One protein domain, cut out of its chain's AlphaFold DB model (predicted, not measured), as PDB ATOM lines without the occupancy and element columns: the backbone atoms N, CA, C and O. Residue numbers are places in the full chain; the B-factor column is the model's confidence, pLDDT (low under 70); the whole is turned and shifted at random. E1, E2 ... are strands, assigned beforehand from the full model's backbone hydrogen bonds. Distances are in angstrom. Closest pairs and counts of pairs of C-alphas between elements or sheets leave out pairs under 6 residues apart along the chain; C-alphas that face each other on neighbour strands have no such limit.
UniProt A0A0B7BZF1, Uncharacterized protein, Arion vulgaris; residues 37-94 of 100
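Overview. This is residues 37 to 94 of the 100 residues of an uncharacterized protein of Arion vulgaris (UniProt A0A0B7BZF1). A strongly twisted sheet of four strands, E1 E7 E6 E5, and a smaller sheet, E2 E3 E4, make a small sandwich, partly face to face. The hairpin of E2 and E3 extends the sandwich toward one end, with Gly 49 in its turn. The printed part has 58 residues, no named helix and seven strands, E1 to E7 along the chain; both sheets are antiparallel and the class is all strand. It is compact, with a radius of gyration of the C-alphas of 11.5 A, yet elongated, spanning 37 by 22 by 14 A.

Along the chain. E6, residues 77 to 84, is the longest strand at 22.4 A and begins at C-alpha 77 (163.981, 129.697, 255.506). E7 is residues 88 to 93, 16.9 A, and E5 residues 69 to 74, 16.2 A. E1 is residues 37 to 39, from C-alpha 37 (157.160, 140.259, 255.084). E3 is residues 51 to 56, 15.8 A; E2 is residues 42 to 45 and E4 residues 63 to 65.

Arrangement. E5, E6 and E7 form a meander, each strand the antiparallel neighbour of the one before; N 72 and O 79 are 2.8 A apart, N 82 and O 90 2.8 A. E1 is an edge strand beside E7, with N 37 and O 91 at 2.8 A. E2, E3 and E4 form a second meander, with N 44 and O 52 at 2.9 A and N 55 and O 64 at 2.8 A. Between the sheets, the closest C-alphas of E3 and E7 are those of Cys 55 and Leu 89, 5.7 A apart.

Size, cuts and confidence. The farthest C-alphas, of Gly 49 and Gly 76, are 37.0 A apart. The printed part has no cut and no long link. Its mean pLDDT is 92.1, and no printed residue is under 70.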
ATOM      1  N   VAL A  37     156.709 139.248 256.037       89.62
ATOM      2  CA  VAL A  37     157.160 140.259 255.084       89.62
ATOM      3  C   VAL A  37     155.968 140.658 254.226       89.62
ATOM      4  O   VAL A  37     155.270 139.801 253.688       89.62
ATOM      5  N   PHE A  38     155.754 141.961 254.084       92.50
ATOM      6  CA  PHE A  38     154.669 142.513 253.280       92.50
ATOM      7  C   PHE A  38     155.220 143.278 252.083       92.50
ATOM      8  O   PHE A  38     156.335 143.803 252.120       92.50
ATOM      9  N   GLY A  39     154.423 143.361 251.025       92.94
ATOM     10  CA  GLY A  39     154.796 144.060 249.803       92.94
ATOM     11  C   GLY A  39     153.582 144.484 248.980       92.94
ATOM     12  O   GLY A  39     152.476 143.992 249.200       92.94
ATOM     13  N   PRO A  40     153.760 145.411 248.031       94.19
ATOM     14  CA  PRO A  40     152.670 145.863 247.182       94.19
ATOM     15  C   PRO A  40     152.326 144.828 246.103       94.19
ATOM     16  O   PRO A  40     153.192 144.090 245.631       94.19
ATOM     17  N   MET A  41     151.069 144.838 245.657       94.50
ATOM     18  CA  MET A  41     150.701 144.263 244.365       94.50
ATOM     19  C   MET A  41     151.103 145.242 243.260       94.50
ATOM     20  O   MET A  41     150.891 146.450 243.375       94.50
ATOM     21  N   VAL A  42     151.695 144.717 242.196       94.38
ATOM     22  CA  VAL A  42     152.147 145.472 241.033       94.38
ATOM     23  C   VAL A  42     151.293 145.080 239.836       94.38
ATOM     24  O   VAL A  42     150.996 143.906 239.622       94.38
ATOM     25  N   THR A  43     150.931 146.077 239.039       94.00
ATOM     26  CA  THR A  43     150.220 145.892 237.777       94.00
ATOM     27  C   THR A  43     151.159 146.259 236.638       94.00
ATOM     28  O   THR A  43     151.742 147.342 236.632       94.00
ATOM     29  N   THR A  44     151.313 145.362 235.671       93.12
ATOM     30  CA  THR A  44     152.092 145.599 234.453       93.12
ATOM     31  C   THR A  44     151.283 145.222 233.219       93.12
ATOM     32  O   THR A  44     150.277 144.522 233.318       93.12
ATOM     33  N   VAL A  45     151.716 145.689 232.052       94.25
ATOM     34  CA  VAL A  45     151.116 145.338 230.763       94.25
ATOM     35  C   VAL A  45     152.105 144.462 230.005       94.25
ATOM     36  O   VAL A  45     153.263 144.844 229.826       94.25
ATOM     37  N   THR A  46     151.674 143.271 229.597       90.12
ATOM     38  CA  THR A  46     152.502 142.357 228.808       90.12
ATOM     39  C   THR A  46     152.731 142.922 227.400       90.12
ATOM     40  O   THR A  46     151.975 143.792 226.954       90.12
ATOM     41  N   PRO A  47     153.743 142.439 226.655       91.94
ATOM     42  CA  PRO A  47     153.963 142.849 225.265       91.94
ATOM     43  C   PRO A  47     152.736 142.654 224.357       91.94
ATOM     44  O   PRO A  47     152.566 143.375 223.378       91.94
ATOM     45  N   GLU A  48     151.856 141.715 224.703       94.50
ATOM     46  CA  GLU A  48     150.605 141.404 224.006       94.50
ATOM     47  C   GLU A  48     149.438 142.322 224.415       94.50
ATOM     48  O   GLU A  48     148.313 142.145 223.949       94.50
ATOM     49  N   GLY A  49     149.678 143.299 225.295       92.81
ATOM     50  CA  GLY A  49     148.673 144.247 225.775       92.81
ATOM     51  C   GLY A  49     147.782 143.711 226.900       92.81
ATOM     52  O   GLY A  49     146.782 144.347 227.234       92.81
ATOM     53  N   GLN A  50     148.110 142.562 227.498       94.00
ATOM     54  CA  GLN A  50     147.347 142.017 228.622       94.00
ATOM     55  C   GLN A  50     147.779 142.674 229.930       94.00
ATOM     56  O   GLN A  50     148.958 142.924 230.153       94.00
ATOM     57  N   THR A  51     146.828 142.944 230.819       93.19
ATOM     58  CA  THR A  51     147.152 143.421 232.168       93.19
ATOM     59  C   THR A  51     147.487 142.227 233.055       93.19
ATOM     60  O   THR A  51     146.684 141.304 233.175       93.19
ATOM     61  N   LEU A  52     148.662 142.253 233.680       91.69
ATOM     62  CA  LEU A  52     149.129 141.249 234.626       91.69
ATOM     63  C   LEU A  52     149.275 141.883 236.009       91.69
ATOM     64  O   LEU A  52     149.998 142.864 236.181       91.69
ATOM     65  N   GLU A  53     148.616 141.290 236.997       94.50
ATOM     66  CA  GLU A  53     148.715 141.682 238.401       94.50
ATOM     67  C   GLU A  53     149.507 140.616 239.161       94.50
ATOM     68  O   GLU A  53     149.177 139.428 239.111       94.50
ATOM     69  N   TYR A  54     150.577 141.028 239.837       94.50
ATOM     70  CA  TYR A  54     151.499 140.120 240.516       94.50
ATOM     71  C   TYR A  54     152.134 140.773 241.746       94.50
ATOM     72  O   TYR A  54     152.162 141.995 241.881       94.50
ATOM     73  N   CYS A  55     152.685 139.960 242.637       95.56
ATOM     74  CA  CYS A  55     153.416 140.407 243.812       95.56
ATOM     75  C   CYS A  55     154.894 139.978 243.733       95.56
ATOM     76  O   CYS A  55     155.166 138.792 243.529       95.56
ATOM     77  N   PRO A  56     155.861 140.899 243.906       94.19
ATOM     78  CA  PRO A  56     157.281 140.566 243.978       94.19
ATOM     79  C   PRO A  56     157.652 140.072 245.380       94.19
ATOM     80  O   PRO A  56     157.544 140.817 246.349       94.19
ATOM     81  N   THR A  57     158.131 138.836 245.498       91.50
ATOM     82  CA  THR A  57     158.402 138.203 246.801       91.50
ATOM     83  C   THR A  57     159.790 138.535 247.353       91.50
ATOM     84  O   THR A  57     159.987 138.529 248.564       91.50
ATOM     85  N   GLN A  58     160.766 138.827 246.481       91.19
ATOM     86  CA  GLN A  58     162.199 138.854 246.827       91.19
ATOM     87  C   GLN A  58     162.694 137.546 247.484       91.19
ATOM     88  O   GLN A  58     163.609 137.562 248.314       91.19
ATOM     89  N   MET A  59     162.052 136.431 247.136       93.38
ATOM     90  CA  MET A  59     162.331 135.063 247.576       93.38
ATOM     91  C   MET A  59     162.332 134.140 246.345       93.38
ATOM     92  O   MET A  59     162.155 134.608 245.227       93.38
ATOM     93  N   GLU A  60     162.516 132.836 246.521       94.25
ATOM     94  CA  GLU A  60     162.363 131.841 245.453       94.25
ATOM     95  C   GLU A  60     160.996 131.141 245.600       94.25
ATOM     96  O   GLU A  60     160.818 130.446 246.601       94.25
ATOM     97  N   PRO A  61     160.027 131.284 244.672       92.12
ATOM     98  CA  PRO A  61     160.098 132.013 243.402       92.12
ATOM     99  C   PRO A  61     159.945 133.543 243.571       92.12
ATOM    100  O   PRO A  61     159.273 133.983 244.507       92.12
ATOM    101  N   PRO A  62     160.518 134.356 242.656       91.88
ATOM    102  CA  PRO A  62     160.672 135.815 242.811       91.88
ATOM    103  C   PRO A  62     159.388 136.624 242.640       91.88
ATOM    104  O   PRO A  62     159.321 137.785 243.055       91.88
ATOM    105  N   VAL A  63     158.376 136.033 242.011       93.00
ATOM    106  CA  VAL A  63     157.081 136.653 241.741       93.00
ATOM    107  C   VAL A  63     155.974 135.625 241.910       93.00
ATOM    108  O   VAL A  63     156.190 134.430 241.704       93.00
ATOM    109  N   MET A  64     154.783 136.104 242.243       93.50
ATOM    110  CA  MET A  64     153.559 135.309 242.261       93.50
ATOM    111  C   MET A  64     152.411 136.097 241.647       93.50
ATOM    112  O   MET A  64     152.348 137.316 241.815       93.50
ATOM    113  N   THR A  65     151.512 135.431 240.931       93.38
ATOM    114  CA  THR A  65     150.362 136.102 240.325       93.38
ATOM    115  C   THR A  65     149.273 136.394 241.354       93.38
ATOM    116  O   THR A  65     149.208 135.796 242.429       93.38
ATOM    117  N   LYS A  66     148.429 137.385 241.055       92.75
ATOM    118  CA  LYS A  66     147.282 137.722 241.898       92.75
ATOM    119  C   LYS A  66     146.381 136.504 242.102       92.75
ATOM    120  O   LYS A  66     145.976 135.859 241.141       92.75
ATOM    121  N   GLY A  67     145.988 136.280 243.353       89.88
ATOM    122  CA  GLY A  67     145.119 135.178 243.760       89.88
ATOM    123  C   GLY A  67     145.873 133.894 244.092       89.88
ATOM    124  O   GLY A  67     145.250 132.948 244.571       89.88
ATOM    125  N   ASP A  68     147.191 133.862 243.891       91.19
ATOM    126  CA  ASP A  68     147.979 132.684 244.205       91.19
ATOM    127  C   ASP A  68     148.355 132.602 245.679       91.19
ATOM    128  O   ASP A  68     148.454 133.593 246.412       91.19
ATOM    129  N   TYR A  69     148.651 131.366 246.060       92.38
ATOM    130  CA  TYR A  69     149.308 131.002 247.295       92.38
ATOM    131  C   TYR A  69     150.503 130.115 246.966       92.38
ATOM    132  O   TYR A  69     150.357 129.097 246.283       92.38
ATOM    133  N   ILE A  70     151.683 130.488 247.448       92.88
ATOM    134  CA  ILE A  70     152.917 129.754 247.171       92.88
ATOM    135  C   ILE A  70     153.751 129.583 248.434       92.88
ATOM    136  O   ILE A  70     153.646 130.345 249.394       92.88
ATOM    137  N   LEU A  71     154.637 128.595 248.390       93.06
ATOM    138  CA  LEU A  71     155.737 128.488 249.333       93.06
ATOM    139  C   LEU A  71     156.963 129.122 248.702       93.06
ATOM    140  O   LEU A  71     157.356 128.733 247.602       93.06
ATOM    141  N   ALA A  72     157.553 130.073 249.411       92.75
ATOM    142  CA  ALA A  72     158.768 130.734 248.995       92.75
ATOM    143  C   ALA A  72     159.924 130.402 249.942       92.75
ATOM    144  O   ALA A  72     159.727 130.131 251.128       92.75
ATOM    145  N   VAL A  73     161.147 130.404 249.421       92.38
ATOM    146  CA  VAL A  73     162.358 130.143 250.202       92.38
ATOM    147  C   VAL A  73     163.302 131.329 250.098       92.38
ATOM    148  O   VAL A  73     163.550 131.847 249.012       92.38
ATOM    149  N   LYS A  74     163.858 131.750 251.234       91.50
ATOM    150  CA  LYS A  74     164.891 132.785 251.299       91.50
ATOM    151  C   LYS A  74     165.875 132.467 252.409       91.50
ATOM    152  O   LYS A  74     165.464 132.205 253.536       91.50
ATOM    153  N   ASP A  75     167.164 132.455 252.079       90.50
ATOM    154  CA  ASP A  75     168.250 132.167 253.025       90.50
ATOM    155  C   ASP A  75     168.051 130.841 253.796       90.50
ATOM    156  O   ASP A  75     168.320 130.740 254.991       90.50
ATOM    157  N   GLY A  76     167.511 129.819 253.118       87.19
ATOM    158  CA  GLY A  76     167.201 128.511 253.713       87.19
ATOM    159  C   GLY A  76     165.969 128.485 254.628       87.19
ATOM    160  O   GLY A  76     165.663 127.439 255.199       87.19
ATOM    161  N   LYS A  77     165.242 129.602 254.760       87.56
ATOM    162  CA  LYS A  77     163.981 129.697 255.506       87.56
ATOM    163  C   LYS A  77     162.781 129.597 254.573       87.56
ATOM    164  O   LYS A  77     162.811 130.109 253.456       87.56
ATOM    165  N   CYS A  78     161.739 128.934 255.057       89.12
ATOM    166  CA  CYS A  78     160.473 128.734 254.360       89.12
ATOM    167  C   CYS A  78     159.486 129.837 254.742       89.12
ATOM    168  O   CYS A  78     159.319 130.112 255.932       89.12
ATOM    169  N   TYR A  79     158.797 130.377 253.741       92.12
ATOM    170  CA  TYR A  79     157.722 131.345 253.886       92.12
ATOM    171  C   TYR A  79     156.466 130.875 253.144       92.12
ATOM    172  O   TYR A  79     156.537 130.362 252.029       92.12
ATOM    173  N   GLU A  80     155.309 131.081 253.756       92.88
ATOM    174  CA  GLU A  80     153.987 130.938 253.154       92.88
ATOM    175  C   GLU A  80     153.532 132.304 252.646       92.88
ATOM    176  O   GLU A  80     153.346 133.228 253.438       92.88
ATOM    177  N   CYS A  81     153.393 132.439 251.327       93.50
ATOM    178  CA  CYS A  81     153.095 133.700 250.661       93.50
ATOM    179  C   CYS A  81     151.713 133.698 250.008       93.50
ATOM    180  O   CYS A  81     151.340 132.746 249.322       93.50
ATOM    181  N   MET A  82     150.999 134.811 250.147       94.56
ATOM    182  CA  MET A  82     149.723 135.098 249.494       94.56
ATOM    183  C   MET A  82     149.798 136.454 248.783       94.56
ATOM    184  O   MET A  82     150.347 137.408 249.336       94.56
ATOM    185  N   CYS A  83     149.222 136.546 247.581       94.88
ATOM    186  CA  CYS A  83     149.066 137.801 246.843       94.88
ATOM    187  C   CYS A  83     147.584 138.067 246.583       94.88
ATOM    188  O   CYS A  83     146.966 137.395 245.756       94.88
ATOM    189  N   ALA A  84     147.013 139.053 247.268       92.56
ATOM    190  CA  ALA A  84     145.609 139.432 247.113       92.56
ATOM    191  C   ALA A  84     145.463 140.928 246.804       92.56
ATOM    192  O   ALA A  84     146.367 141.725 247.047       92.56
ATOM    193  N   SER A  85     144.333 141.323 246.214       87.81
ATOM    194  CA  SER A  85     144.125 142.709 245.756       87.81
ATOM    195  C   SER A  85     143.894 143.709 246.881       87.81
ATOM    196  O   SER A  85     144.160 144.892 246.711       87.81
ATOM    197  N   ASP A  86     143.374 143.237 248.004       85.06
ATOM    198  CA  ASP A  86     143.088 144.009 249.206       85.06
ATOM    199  C   ASP A  86     144.310 144.123 250.125       85.06
ATOM    200  O   ASP A  86     144.530 145.178 250.718       85.06
ATOM    201  N   THR A  87     145.125 143.069 250.218       84.25
ATOM    202  CA  THR A  87     146.287 143.030 251.121       84.25
ATOM    203  C   THR A  87     147.635 143.246 250.437       84.25
ATOM    204  O   THR A  87     148.610 143.568 251.109       84.25
ATOM    205  N   GLY A  88     147.726 143.048 249.121       91.81
ATOM    206  CA  GLY A  88     149.005 142.907 248.431       91.81
ATOM    207  C   GLY A  88     149.682 141.580 248.773       91.81
ATOM    208  O   GLY A  88     149.016 140.554 248.933       91.81
ATOM    209  N   LEU A  89     151.009 141.606 248.884       95.25
ATOM    210  CA  LEU A  89     151.821 140.469 249.300       95.25
ATOM    211  C   LEU A  89     151.850 140.348 250.823       95.25
ATOM    212  O   LEU A  89     152.189 141.311 251.513       95.25
ATOM    213  N   ALA A  90     151.642 139.134 251.322       94.06
ATOM    214  CA  ALA A  90     151.986 138.739 252.681       94.06
ATOM    215  C   ALA A  90     152.727 137.396 252.652       94.06
ATOM    216  O   ALA A  90     152.175 136.419 252.165       94.06
ATOM    217  N   CYS A  91     153.957 137.355 253.166       92.94
ATOM    218  CA  CYS A  91     154.798 136.160 253.274       92.94
ATOM    219  C   CYS A  91     155.190 135.925 254.730       92.94
ATOM    220  O   CYS A  91     155.973 136.705 255.262       92.94
ATOM    221  N   CYS A  92     154.703 134.866 255.368       91.50
ATOM    222  CA  CYS A  92     154.973 134.576 256.779       91.50
ATOM    223  C   CYS A  92     155.830 133.324 256.954       91.50
ATOM    224  O   CYS A  92     155.718 132.396 256.159       91.50
ATOM    225  N   ASP A  93     156.664 133.280 257.993       90.88
ATOM    226  CA  ASP A  93     157.444 132.089 258.346       90.88
ATOM    227  C   ASP A  93     156.556 130.834 258.404       90.88
ATOM    228  O   ASP A  93     155.505 130.821 259.053       90.88
ATOM    229  N   CYS A  94     156.998 129.752 257.758       86.31
ATOM    230  CA  CYS A  94     156.255 128.496 257.750       86.31
ATOM    231  C   CYS A  94     156.106 127.945 259.186       86.31
ATOM    232  O   CYS A  94     157.113 127.740 259.873       86.31
TER     233      CYS A  94